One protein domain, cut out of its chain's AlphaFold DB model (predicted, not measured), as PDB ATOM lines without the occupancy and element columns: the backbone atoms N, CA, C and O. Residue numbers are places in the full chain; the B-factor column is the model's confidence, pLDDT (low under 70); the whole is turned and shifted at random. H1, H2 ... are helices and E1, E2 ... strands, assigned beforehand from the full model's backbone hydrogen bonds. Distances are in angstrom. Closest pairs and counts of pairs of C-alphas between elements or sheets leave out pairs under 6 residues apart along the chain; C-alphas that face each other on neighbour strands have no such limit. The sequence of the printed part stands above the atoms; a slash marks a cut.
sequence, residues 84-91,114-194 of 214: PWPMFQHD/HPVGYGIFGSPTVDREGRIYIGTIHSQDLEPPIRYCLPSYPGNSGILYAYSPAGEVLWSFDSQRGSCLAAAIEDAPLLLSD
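This is residues 84 to 91 and 114 to 194 of the 214 residues of an uncharacterized protein of Caldilineae bacterium (UniProt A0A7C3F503). Little of this domain is regular structure: three strands form a strongly twisted slab amid long loops, with the short helix H1 packed on it. The printed part has 89 residues, only 26 in named elements, mostly strand; E1, E2, E3, then H1 follow along the chain. The sheet, order E1, E2, E3, is an antiparallel meander, each strand the neighbour of the one before. The whole is compact, radius of gyration of the C-alphas 13.7 A, spanning 38 by 24 by 19 A.

From Pro 84, go on to C-alpha 132 at (-0.705, 39.101, 43.824); E1 runs 22.2 A to residue 139. Then find E2, residues 156 to 163, 21.7 A; E3, residues 169 to 174; and H1, residues 180 to 183, ending at C-alpha (-2.072, 51.703, 28.130).

In hairpin E1 and E2, 158 degrees, find N 134 and O 161 within hydrogen-bond range, 3.0 A; in hairpin E2 and E3, N 160 and O 173, 2.9 A. H1 is on the sheet, height 7.3 A; its closest C-alphas to E2 are Ala 183 and Gly 158, 4.6 A. H1 is too short for O i to N i+4 pairs; 0 of 1 O i to N i+3 pair is within range.

C-alphas 144 and 194 are farthest apart, 42.6 A. Residues 92 to 113 are cut out, a C-alpha gap of 27.7 A. The long link, residues 140 to 155, is under pLDDT 70, as are 178 and 180 to 182.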
ATOM      1  N   PRO A  84      -7.832  38.251  51.093       89.69
ATOM      2  CA  PRO A  84      -7.168  39.131  52.047       89.69
ATOM      3  C   PRO A  84      -7.030  40.578  51.559       89.69
ATOM      4  O   PRO A  84      -6.825  41.458  52.391       89.69
ATOM      5  N   TRP A  85      -7.091  40.837  50.245       94.75
ATOM      6  CA  TRP A  85      -7.004  42.189  49.681       94.75
ATOM      7  C   TRP A  85      -7.634  42.280  48.275       94.75
ATOM      8  O   TRP A  85      -6.925  42.393  47.273       94.75
ATOM      9  N   PRO A  86      -8.968  42.217  48.161       94.25
ATOM     10  CA  PRO A  86      -9.639  42.021  46.872       94.25
ATOM     11  C   PRO A  86      -9.714  43.272  45.989       94.25
ATOM     12  O   PRO A  86     -10.034  43.162  44.808       94.25
ATOM     13  N   MET A  87      -9.498  44.466  46.545       93.94
ATOM     14  CA  MET A  87      -9.716  45.733  45.846       93.94
ATOM     15  C   MET A  87      -8.879  46.870  46.441       93.94
ATOM     16  O   MET A  87      -8.242  46.714  47.488       93.94
ATOM     17  N   PHE A  88      -8.921  48.039  45.796       94.31
ATOM     18  CA  PHE A  88      -8.329  49.263  46.329       94.31
ATOM     19  C   PHE A  88      -8.814  49.537  47.759       94.31
ATOM     20  O   PHE A  88     -10.010  49.530  48.038       94.31
ATOM     21  N   GLN A  89      -7.868  49.772  48.670       94.19
ATOM     22  CA  GLN A  89      -8.145  50.013  50.090       94.19
ATOM     23  C   GLN A  89      -9.013  48.927  50.763       94.19
ATOM     24  O   GLN A  89      -9.757  49.221  51.704       94.19
ATOM     25  N   HIS A  90      -8.827  47.672  50.335       92.44
ATOM     26  CA  HIS A  90      -9.311  46.425  50.942       92.44
ATOM     27  C   HIS A  90     -10.824  46.159  50.865       92.44
ATOM     28  O   HIS A  90     -11.222  45.047  50.520       92.44
ATOM     29  N   ASP A  91     -11.679  47.134  51.171       91.44
ATOM     30  CA  ASP A  91     -13.133  46.946  51.230       91.44
ATOM     31  C   ASP A  91     -13.907  48.110  50.589       91.44
ATOM     32  O   ASP A  91     -13.328  49.174  50.393       91.44
ATOM     33  N   HIS A 114      11.505  43.478  39.640       84.50
ATOM     34  CA  HIS A 114      11.472  44.668  38.802       84.50
ATOM     35  C   HIS A 114      10.683  44.334  37.533       84.50
ATOM     36  O   HIS A 114      11.263  43.752  36.613       84.50
ATOM     37  N   PRO A 115       9.367  44.629  37.484       76.62
ATOM     38  CA  PRO A 115       8.584  44.349  36.292       76.62
ATOM     39  C   PRO A 115       9.130  45.148  35.114       76.62
ATOM     40  O   PRO A 115       9.666  46.247  35.276       76.62
ATOM     41  N   VAL A 116       8.978  44.593  33.916       73.88
ATOM     42  CA  VAL A 116       9.425  45.272  32.702       73.88
ATOM     43  C   VAL A 116       8.578  46.525  32.510       73.88
ATOM     44  O   VAL A 116       7.347  46.462  32.546       73.88
ATOM     45  N   GLY A 117       9.242  47.656  32.279       70.00
ATOM     46  CA  GLY A 117       8.578  48.901  31.933       70.00
ATOM     47  C   GLY A 117       8.946  50.094  32.802       70.00
ATOM     48  O   GLY A 117       9.984  50.128  33.453       70.00
ATOM     49  N   TYR A 118       8.091  51.110  32.738       72.88
ATOM     50  CA  TYR A 118       8.312  52.427  33.319       72.88
ATOM     51  C   TYR A 118       8.007  52.474  34.819       72.88
ATOM     52  O   TYR A 118       8.711  53.148  35.567       72.88
ATOM     53  N   GLY A 119       6.970  51.769  35.278       79.44
ATOM     54  CA  GLY A 119       6.630  51.771  36.696       79.44
ATOM     55  C   GLY A 119       5.282  51.157  37.046       79.44
ATOM     56  O   GLY A 119       4.513  50.732  36.179       79.44
ATOM     57  N   ILE A 120       5.028  51.137  38.353       86.25
ATOM     58  CA  ILE A 120       3.783  50.719  38.997       86.25
ATOM     59  C   ILE A 120       3.124  51.983  39.551       86.25
ATOM     60  O   ILE A 120       3.733  52.689  40.355       86.25
ATOM     61  N   PHE A 121       1.892  52.259  39.127       82.50
ATOM     62  CA  PHE A 121       1.112  53.418  39.588       82.50
ATOM     63  C   PHE A 121      -0.100  53.004  40.429       82.50
ATOM     64  O   PHE A 121      -0.568  53.781  41.258       82.50
ATOM     65  N   GLY A 122      -0.567  51.764  40.248       84.38
ATOM     66  CA  GLY A 122      -1.697  51.200  40.974       84.38
ATOM     67  C   GLY A 122      -1.312  50.426  42.225       84.38
ATOM     68  O   GLY A 122      -0.173  49.999  42.415       84.38
ATOM     69  N   SER A 123      -2.304  50.224  43.091       91.25
ATOM     70  CA  SER A 123      -2.164  49.337  44.249       91.25
ATOM     71  C   SER A 123      -2.326  47.869  43.837       91.25
ATOM     72  O   SER A 123      -3.115  47.582  42.936       91.25
ATOM     73  N   PRO A 124      -1.643  46.925  44.504       93.81
ATOM     74  CA  PRO A 124      -1.843  45.506  44.254       93.81
ATOM     75  C   PRO A 124      -3.196  45.019  44.787       93.81
ATOM     76  O   PRO A 124      -3.772  45.609  45.709       93.81
ATOM     77  N   THR A 125      -3.639  43.873  44.277       95.62
ATOM     78  CA  THR A 125      -4.673  43.048  44.915       95.62
ATOM     79  C   THR A 125      -4.213  41.620  45.124       95.62
ATOM     80  O   THR A 125      -3.317  41.142  44.436       95.62
ATOM     81  N   VAL A 126      -4.775  40.962  46.134       95.00
ATOM     82  CA  VAL A 126      -4.333  39.650  46.608       95.00
ATOM     83  C   VAL A 126      -5.532  38.722  46.710       95.00
ATOM     84  O   VAL A 126      -6.487  39.037  47.419       95.00
ATOM     85  N   ASP A 127      -5.507  37.581  46.026       92.88
ATOM     86  CA  ASP A 127      -6.584  36.591  46.116       92.88
ATOM     87  C   ASP A 127      -6.470  35.676  47.341       92.88
ATOM     88  O   ASP A 127      -5.594  35.822  48.194       92.88
ATOM     89  N   ARG A 128      -7.410  34.733  47.447       91.12
ATOM     90  CA  ARG A 128      -7.522  33.806  48.581       91.12
ATOM     91  C   ARG A 128      -6.335  32.857  48.683       91.12
ATOM     92  O   ARG A 128      -6.004  32.406  49.774       91.12
ATOM     93  N   GLU A 129      -5.711  32.559  47.551       91.12
ATOM     94  CA  GLU A 129      -4.529  31.714  47.439       91.12
ATOM     95  C   GLU A 129      -3.226  32.510  47.647       91.12
ATOM     96  O   GLU A 129      -2.139  31.935  47.619       91.12
ATOM     97  N   GLY A 130      -3.321  33.823  47.880       92.56
ATOM     98  CA  GLY A 130      -2.182  34.713  48.080       92.56
ATOM     99  C   GLY A 130      -1.507  35.153  46.780       92.56
ATOM    100  O   GLY A 130      -0.401  35.687  46.830       92.56
ATOM    101  N   ARG A 131      -2.130  34.931  45.618       95.69
ATOM    102  CA  ARG A 131      -1.628  35.437  44.336       95.69
ATOM    103  C   ARG A 131      -1.812  36.945  44.287       95.69
ATOM    104  O   ARG A 131      -2.852  37.458  44.693       95.69
ATOM    105  N   ILE A 132      -0.794  37.639  43.793       95.88
ATOM    106  CA  ILE A 132      -0.705  39.101  43.824       95.88
ATOM    107  C   ILE A 132      -0.831  39.634  42.400       95.88
ATOM    108  O   ILE A 132      -0.068  39.236  41.522       95.88
ATOM    109  N   TYR A 133      -1.758  40.558  42.177       95.44
ATOM    110  CA  TYR A 133      -2.025  41.159  40.873       95.44
ATOM    111  C   TYR A 133      -1.573  42.613  40.852       95.44
ATOM    112  O   TYR A 133      -1.956  43.391  41.727       95.44
ATOM    113  N   ILE A 134      -0.759  42.976  39.861       93.12
ATOM    114  CA  ILE A 134      -0.155  44.312  39.747       93.12
ATOM    115  C   ILE A 134      -0.232  44.793  38.303       93.12
ATOM    116  O   ILE A 134       0.227  44.108  37.388       93.12
ATOM    117  N   GLY A 135      -0.794  45.985  38.113       91.12
ATOM    118  CA  GLY A 135      -0.760  46.711  36.849       91.12
ATOM    119  C   GLY A 135       0.503  47.561  36.705       91.12
ATOM    120  O   GLY A 135       0.972  48.169  37.670       91.12
ATOM    121  N   THR A 136       1.062  47.604  35.498       87.44
ATOM    122  CA  THR A 136       2.265  48.376  35.167       87.44
ATOM    123  C   THR A 136       2.091  49.160  33.870       87.44
ATOM    124  O   THR A 136       1.114  48.990  33.134       87.44
ATOM    125  N   ILE A 137       3.074  50.011  33.577       83.19
ATOM    126  CA  ILE A 137       3.301  50.602  32.255       83.19
ATOM    127  C   ILE A 137       4.579  50.004  31.680       83.19
ATOM    128  O   ILE A 137       5.603  50.008  32.351       83.19
ATOM    129  N   HIS A 138       4.540  49.566  30.430       78.12
ATOM    130  CA  HIS A 138       5.634  49.008  29.644       78.12
ATOM    131  C   HIS A 138       5.876  49.835  28.375       78.12
ATOM    132  O   HIS A 138       4.934  50.272  27.714       78.12
ATOM    133  N   SER A 139       7.151  50.024  28.031       72.00
ATOM    134  CA  SER A 139       7.600  50.686  26.806       72.00
ATOM    135  C   SER A 139       8.578  49.772  26.087       72.00
ATOM    136  O   SER A 139       9.602  49.418  26.667       72.00
ATOM    137  N   GLN A 140       8.271  49.393  24.844       65.12
ATOM    138  CA  GLN A 140       9.154  48.548  24.033       65.12
ATOM    139  C   GLN A 140      10.365  49.313  23.458       65.12
ATOM    140  O   GLN A 140      11.342  48.676  23.076       65.12
ATOM    141  N   ASP A 141      10.347  50.657  23.453       60.12
ATOM    142  CA  ASP A 141      11.190  51.464  22.548       60.12
ATOM    143  C   ASP A 141      12.119  52.504  23.216       60.12
ATOM    144  O   ASP A 141      12.528  53.471  22.570       60.12
ATOM    145  N   LEU A 142      12.495  52.369  24.494       55.88
ATOM    146  CA  LEU A 142      13.315  53.395  25.162       55.88
ATOM    147  C   LEU A 142      14.698  52.908  25.609       55.88
ATOM    148  O   LEU A 142      14.912  52.562  26.765       55.88
ATOM    149  N   GLU A 143      15.663  53.044  24.699       53.62
ATOM    150  CA  GLU A 143      17.039  53.413  25.047       53.62
ATOM    151  C   GLU A 143      17.281  54.867  24.593       53.62
ATOM    152  O   GLU A 143      17.277  55.130  23.386       53.62
ATOM    153  N   PRO A 144      17.494  55.849  25.495       57.03
ATOM    154  CA  PRO A 144      17.506  55.761  26.959       57.03
ATOM    155  C   PRO A 144      16.092  55.757  27.587       57.03
ATOM    156  O   PRO A 144      15.155  56.292  26.988       57.03
ATOM    157  N   PRO A 145      15.941  55.266  28.836       54.38
ATOM    158  CA  PRO A 145      14.656  54.933  29.478       54.38
ATOM    159  C   PRO A 145      13.771  56.129  29.873       54.38
ATOM    160  O   PRO A 145      12.794  55.969  30.602       54.38
ATOM    161  N   ILE A 146      14.098  57.350  29.444       53.44
ATOM    162  CA  ILE A 146      13.487  58.566  29.988       53.44
ATOM    163  C   ILE A 146      13.030  59.497  28.872       53.44
ATOM    164  O   ILE A 146      13.689  60.477  28.523       53.44
ATOM    165  N   ARG A 147      11.839  59.228  28.341       54.12
ATOM    166  CA  ARG A 147      10.983  60.285  27.804       54.12
ATOM    167  C   ARG A 147       9.615  60.108  28.432       54.12
ATOM    168  O   ARG A 147       9.002  59.058  28.279       54.12
ATOM    169  N   TYR A 148       9.213  61.125  29.201       56.75
ATOM    170  CA  TYR A 148       7.890  61.257  29.807       56.75
ATOM    171  C   TYR A 148       6.826  60.755  28.858       56.75
ATOM    172  O   TYR A 148       6.953  61.000  27.663       56.75
ATOM    173  N   CYS A 149       5.812  60.096  29.409       58.78
ATOM    174  CA  CYS A 149       4.679  59.535  28.708       58.78
ATOM    175  C   CYS A 149       4.132  60.460  27.597       58.78
ATOM    176  O   CYS A 149       3.189  61.218  27.825       58.78
ATOM    177  N   LEU A 150       4.730  60.438  26.398       58.25
ATOM    178  CA  LEU A 150       4.228  61.218  25.278       58.25
ATOM    179  C   LEU A 150       3.107  60.397  24.647       58.25
ATOM    180  O   LEU A 150       3.284  59.197  24.409       58.25
ATOM    181  N   PRO A 151       1.968  61.033  24.346       55.31
ATOM    182  CA  PRO A 151       0.726  60.352  23.991       55.31
ATOM    183  C   PRO A 151       0.791  59.464  22.734       55.31
ATOM    184  O   PRO A 151      -0.167  58.738  22.483       55.31
ATOM    185  N   SER A 152       1.900  59.467  21.984       55.97
ATOM    186  CA  SER A 152       1.999  58.872  20.645       55.97
ATOM    187  C   SER A 152       3.199  57.946  20.426       55.97
ATOM    188  O   SER A 152       3.564  57.719  19.275       55.97
ATOM    189  N   TYR A 153       3.852  57.433  21.473       59.56
ATOM    190  CA  TYR A 153       4.933  56.462  21.267       59.56
ATOM    191  C   TYR A 153       4.364  55.064  20.968       59.56
ATOM    192  O   TYR A 153       3.801  54.451  21.888       59.56
ATOM    193  N   PRO A 154       4.528  54.541  19.733       61.25
ATOM    194  CA  PRO A 154       4.163  53.164  19.419       61.25
ATOM    195  C   PRO A 154       4.931  52.186  20.325       61.25
ATOM    196  O   PRO A 154       5.931  52.550  20.936       61.25
ATOM    197  N   GLY A 155       4.407  50.971  20.499       67.88
ATOM    198  CA  GLY A 155       5.062  49.936  21.313       67.88
ATOM    199  C   GLY A 155       4.875  50.054  22.834       67.88
ATOM    200  O   GLY A 155       5.328  49.178  23.567       67.88
ATOM    201  N   ASN A 156       4.188  51.085  23.344       76.19
ATOM    202  CA  ASN A 156       3.831  51.149  24.766       76.19
ATOM    203  C   ASN A 156       2.573  50.344  25.095       76.19
ATOM    204  O   ASN A 156       1.552  50.468  24.420       76.19
ATOM    205  N   SER A 157       2.605  49.624  26.207       81.25
ATOM    206  CA  SER A 157       1.501  48.805  26.700       81.25
ATOM    207  C   SER A 157       1.430  48.863  28.218       81.25
ATOM    208  O   SER A 157       2.454  48.986  28.860       81.25
ATOM    209  N   GLY A 158       0.263  48.722  28.834       85.19
ATOM    210  CA  GLY A 158       0.199  48.305  30.232       85.19
ATOM    211  C   GLY A 158       0.220  46.797  30.315       85.19
ATOM    212  O   GLY A 158      -0.415  46.130  29.487       85.19
ATOM    213  N   ILE A 159       0.949  46.291  31.304       88.50
ATOM    214  CA  ILE A 159       1.028  44.866  31.594       88.50
ATOM    215  C   ILE A 159       0.369  44.615  32.946       88.50
ATOM    216  O   ILE A 159       0.650  45.299  33.925       88.50
ATOM    217  N   LEU A 160      -0.522  43.631  32.996       91.81
ATOM    218  CA  LEU A 160      -1.045  43.088  34.243       91.81
ATOM    219  C   LEU A 160      -0.281  41.812  34.559       91.81
ATOM    220  O   LEU A 160      -0.333  40.858  33.783       91.81
ATOM    221  N   TYR A 161       0.409  41.789  35.689       94.00
ATOM    222  CA  TYR A 161       1.098  40.606  36.186       94.00
ATOM    223  C   TYR A 161       0.270  39.906  37.254       94.00
ATOM    224  O   TYR A 161      -0.382  40.562  38.068       94.00
ATOM    225  N   ALA A 162       0.369  38.580  37.284       95.75
ATOM    226  CA  ALA A 162       0.024  37.774  38.442       95.75
ATOM    227  C   ALA A 162       1.283  37.115  38.995       95.75
ATOM    228  O   ALA A 162       1.980  36.392  38.278       95.75
ATOM    229  N   TYR A 163       1.543  37.336  40.276       95.94
ATOM    230  CA  TYR A 163       2.647  36.744  41.012       95.94
ATOM    231  C   TYR A 163       2.145  35.662  41.962       95.94
ATOM    232  O   TYR A 163       1.061  35.771  42.540       95.94
ATOM    233  N   SER A 164       2.952  34.624  42.154       96.44
ATOM    234  CA  SER A 164       2.793  33.692  43.263       96.44
ATOM    235  C   SER A 164       3.151  34.387  44.587       96.44
ATOM    236  O   SER A 164       3.878  35.386  44.577       96.44
ATOM    237  N   PRO A 165       2.730  33.849  45.746       94.94
ATOM    238  CA  PRO A 165       3.182  34.353  47.047       94.94
ATOM    239  C   PRO A 165       4.715  34.383  47.200       94.94
ATOM    240  O   PRO A 165       5.249  35.182  47.968       94.94
ATOM    241  N   ALA A 166       5.422  33.520  46.461       95.38
ATOM    242  CA  ALA A 166       6.880  33.425  46.448       95.38
ATOM    243  C   ALA A 166       7.564  34.421  45.486       95.38
ATOM    244  O   ALA A 166       8.789  34.424  45.401       95.38
ATOM    245  N   GLY A 167       6.803  35.253  44.764       94.25
ATOM    246  CA  GLY A 167       7.339  36.272  43.854       94.25
ATOM    247  C   GLY A 167       7.581  35.793  42.420       94.25
ATOM    248  O   GLY A 167       8.153  36.522  41.612       94.25
ATOM    249  N   GLU A 168       7.139  34.584  42.069       95.12
ATOM    250  CA  GLU A 168       7.253  34.067  40.702       95.12
ATOM    251  C   GLU A 168       6.138  34.626  39.818       95.12
ATOM    252  O   GLU A 168       4.981  34.664  40.231       95.12
ATOM    253  N   VAL A 169       6.453  35.011  38.579       95.00
ATOM    254  CA  VAL A 169       5.428  35.414  37.605       95.00
ATOM    255  C   VAL A 169       4.658  34.174  37.152       95.00
ATOM    256  O   VAL A 169       5.202  33.321  36.454       95.00
ATOM    257  N   LEU A 170       3.380  34.089  37.520       95.75
ATOM    258  CA  LEU A 170       2.473  33.027  37.079       95.75
ATOM    259  C   LEU A 170       2.009  33.264  35.643       95.75
ATOM    260  O   LEU A 170       1.964  32.341  34.835       95.75
ATOM    261  N   TRP A 171       1.644  34.508  35.336       95.69
ATOM    262  CA  TRP A 171       1.265  34.944  33.999       95.69
ATOM    263  C   TRP A 171       1.345  36.467  33.877       95.69
ATOM    264  O   TRP A 171       1.437  37.192  34.871       95.69
ATOM    265  N   SER A 172       1.287  36.950  32.635       92.19
ATOM    266  CA  SER A 172       1.147  38.372  32.324       92.19
ATOM    267  C   SER A 172       0.143  38.590  31.191       92.19
ATOM    268  O   SER A 172      -0.059  37.710  30.352       92.19
ATOM    269  N   PHE A 173      -0.494  39.757  31.182       90.25
ATOM    270  CA  PHE A 173      -1.411  40.197  30.137       90.25
ATOM    271  C   PHE A 173      -0.971  41.561  29.602       90.25
ATOM    272  O   PHE A 173      -0.906  42.522  30.363       90.25
ATOM    273  N   ASP A 174      -0.702  41.644  28.299       87.19
ATOM    274  CA  ASP A 174      -0.333  42.880  27.602       87.19
ATOM    275  C   ASP A 174      -1.578  43.517  26.957       87.19
ATOM    276  O   ASP A 174      -2.288  42.889  26.169       87.19
ATOM    277  N   SER A 175      -1.849  44.779  27.294       82.69
ATOM    278  CA  SER A 175      -2.998  45.536  26.778       82.69
ATOM    279  C   SER A 175      -2.880  45.995  25.315       82.69
ATOM    280  O   SER A 175      -3.903  46.362  24.729       82.69
ATOM    281  N   GLN A 176      -1.677  45.981  24.730       79.19
ATOM    282  CA  GLN A 176      -1.348  46.293  23.328       79.19
ATOM    283  C   GLN A 176      -1.915  47.629  22.823       79.19
ATOM    284  O   GLN A 176      -2.480  47.716  21.732       79.19
ATOM    285  N   ARG A 177      -1.819  48.692  23.630       73.44
ATOM    286  CA  ARG A 177      -2.486  49.976  23.335       73.44
ATOM    287  C   ARG A 177      -1.664  50.992  22.549       73.44
ATOM    288  O   ARG A 177      -2.258  51.895  21.971       73.44
ATOM    289  N   GLY A 178      -0.343  50.871  22.510       68.88
ATOM    290  CA  GLY A 178       0.530  51.771  21.750       68.88
ATOM    291  C   GLY A 178       0.602  53.208  22.282       68.88
ATOM    292  O   GLY A 178       0.895  54.114  21.511       68.88
ATOM    293  N   SER A 179       0.311  53.445  23.568       71.19
ATOM    294  CA  SER A 179       0.461  54.759  24.214       71.19
ATOM    295  C   SER A 179       0.575  54.613  25.727       71.19
ATOM    296  O   SER A 179      -0.318  54.085  26.366       71.19
ATOM    297  N   CYS A 180       1.654  55.107  26.317       67.56
ATOM    298  CA  CYS A 180       1.962  55.014  27.749       67.56
ATOM    299  C   CYS A 180       0.821  55.443  28.699       67.56
ATOM    300  O   CYS A 180       0.532  54.699  29.628       67.56
ATOM    301  N   LEU A 181       0.136  56.571  28.460       69.94
ATOM    302  CA  LEU A 181      -0.962  57.036  29.332       69.94
ATOM    303  C   LEU A 181      -2.249  56.225  29.154       69.94
ATOM    304  O   LEU A 181      -2.952  55.948  30.115       69.94
ATOM    305  N   ALA A 182      -2.572  55.844  27.918       68.56
ATOM    306  CA  ALA A 182      -3.790  55.083  27.636       68.56
ATOM    307  C   ALA A 182      -3.624  53.581  27.901       68.56
ATOM    308  O   ALA A 182      -4.608  52.848  28.008       68.56
ATOM    309  N   ALA A 183      -2.382  53.103  27.930       74.19
ATOM    310  CA  ALA A 183      -2.072  51.703  28.130       74.19
ATOM    311  C   ALA A 183      -1.916  51.348  29.601       74.19
ATOM    312  O   ALA A 183      -2.125  50.189  29.944       74.19
ATOM    313  N   ALA A 184      -1.554  52.317  30.439       80.62
ATOM    314  CA  ALA A 184      -1.286  52.107  31.844       80.62
ATOM    315  C   ALA A 184      -2.429  51.383  32.561       80.62
ATOM    316  O   ALA A 184      -3.602  51.730  32.419       80.62
ATOM    317  N   ILE A 185      -2.066  50.380  33.358       87.06
ATOM    318  CA  ILE A 185      -2.982  49.766  34.317       87.06
ATOM    319  C   ILE A 185      -2.672  50.407  35.670       87.06
ATOM    320  O   ILE A 185      -1.834  49.925  36.427       87.06
ATOM    321  N   GLU A 186      -3.290  51.564  35.904       84.75
ATOM    322  CA  GLU A 186      -3.034  52.424  37.073       84.75
ATOM    323  C   GLU A 186      -3.973  52.135  38.244       84.75
ATOM    324  O   GLU A 186      -3.719  52.565  39.366       84.75
ATOM    325  N   ASP A 187      -5.040  51.379  38.002       85.94
ATOM    326  CA  ASP A 187      -6.010  51.031  39.031       85.94
ATOM    327  C   ASP A 187      -5.660  49.707  39.705       85.94
ATOM    328  O   ASP A 187      -5.084  48.799  39.098       85.94
ATOM    329  N   ALA A 188      -6.074  49.574  40.967       91.31
ATOM    330  CA  ALA A 188      -6.060  48.281  41.632       91.31
ATOM    331  C   ALA A 188      -7.060  47.343  40.931       91.31
ATOM    332  O   ALA A 188      -8.249  47.677  40.866       91.31
ATOM    333  N   PRO A 189      -6.629  46.170  40.433       93.50
ATOM    334  CA  PRO A 189      -7.555  45.190  39.883       93.50
ATOM    335  C   PRO A 189      -8.592  44.770  40.931       93.50
ATOM    336  O   PRO A 189      -8.251  44.583  42.089       93.50
ATOM    337  N   LEU A 190      -9.844  44.570  40.546       93.38
ATOM    338  CA  LEU A 190     -10.916  44.111  41.420       93.38
ATOM    339  C   LEU A 190     -11.085  42.596  41.299       93.38
ATOM    340  O   LEU A 190     -11.434  42.086  40.235       93.38
ATOM    341  N   LEU A 191     -10.897  41.887  42.408       93.31
ATOM    342  CA  LEU A 191     -11.189  40.464  42.525       93.31
ATOM    343  C   LEU A 191     -12.659  40.243  42.879       93.31
ATOM    344  O   LEU A 191     -13.163  40.703  43.907       93.31
ATOM    345  N   LEU A 192     -13.339  39.490  42.024       90.00
ATOM    346  CA  LEU A 192     -14.677  38.990  42.274       90.00
ATOM    347  C   LEU A 192     -14.628  37.695  43.091       90.00
ATOM    348  O   LEU A 192     -13.620  36.994  43.178       90.00
ATOM    349  N   SER A 193     -15.756  37.345  43.702       83.94
ATOM    350  CA  SER A 193     -15.843  36.162  44.563       83.94
ATOM    351  C   SER A 193     -15.655  34.832  43.845       83.94
ATOM    352  O   SER A 193     -15.339  33.848  44.508       83.94
ATOM    353  N   ASP A 194     -15.921  34.794  42.544       86.06
ATOM    354  CA  ASP A 194     -15.748  33.639  41.662       86.06
ATOM    355  C   ASP A 194     -14.289  33.473  41.195       86.06
ATOM    356  O   ASP A 194     -13.980  32.514  40.497       86.06
TER     357      ASP A 194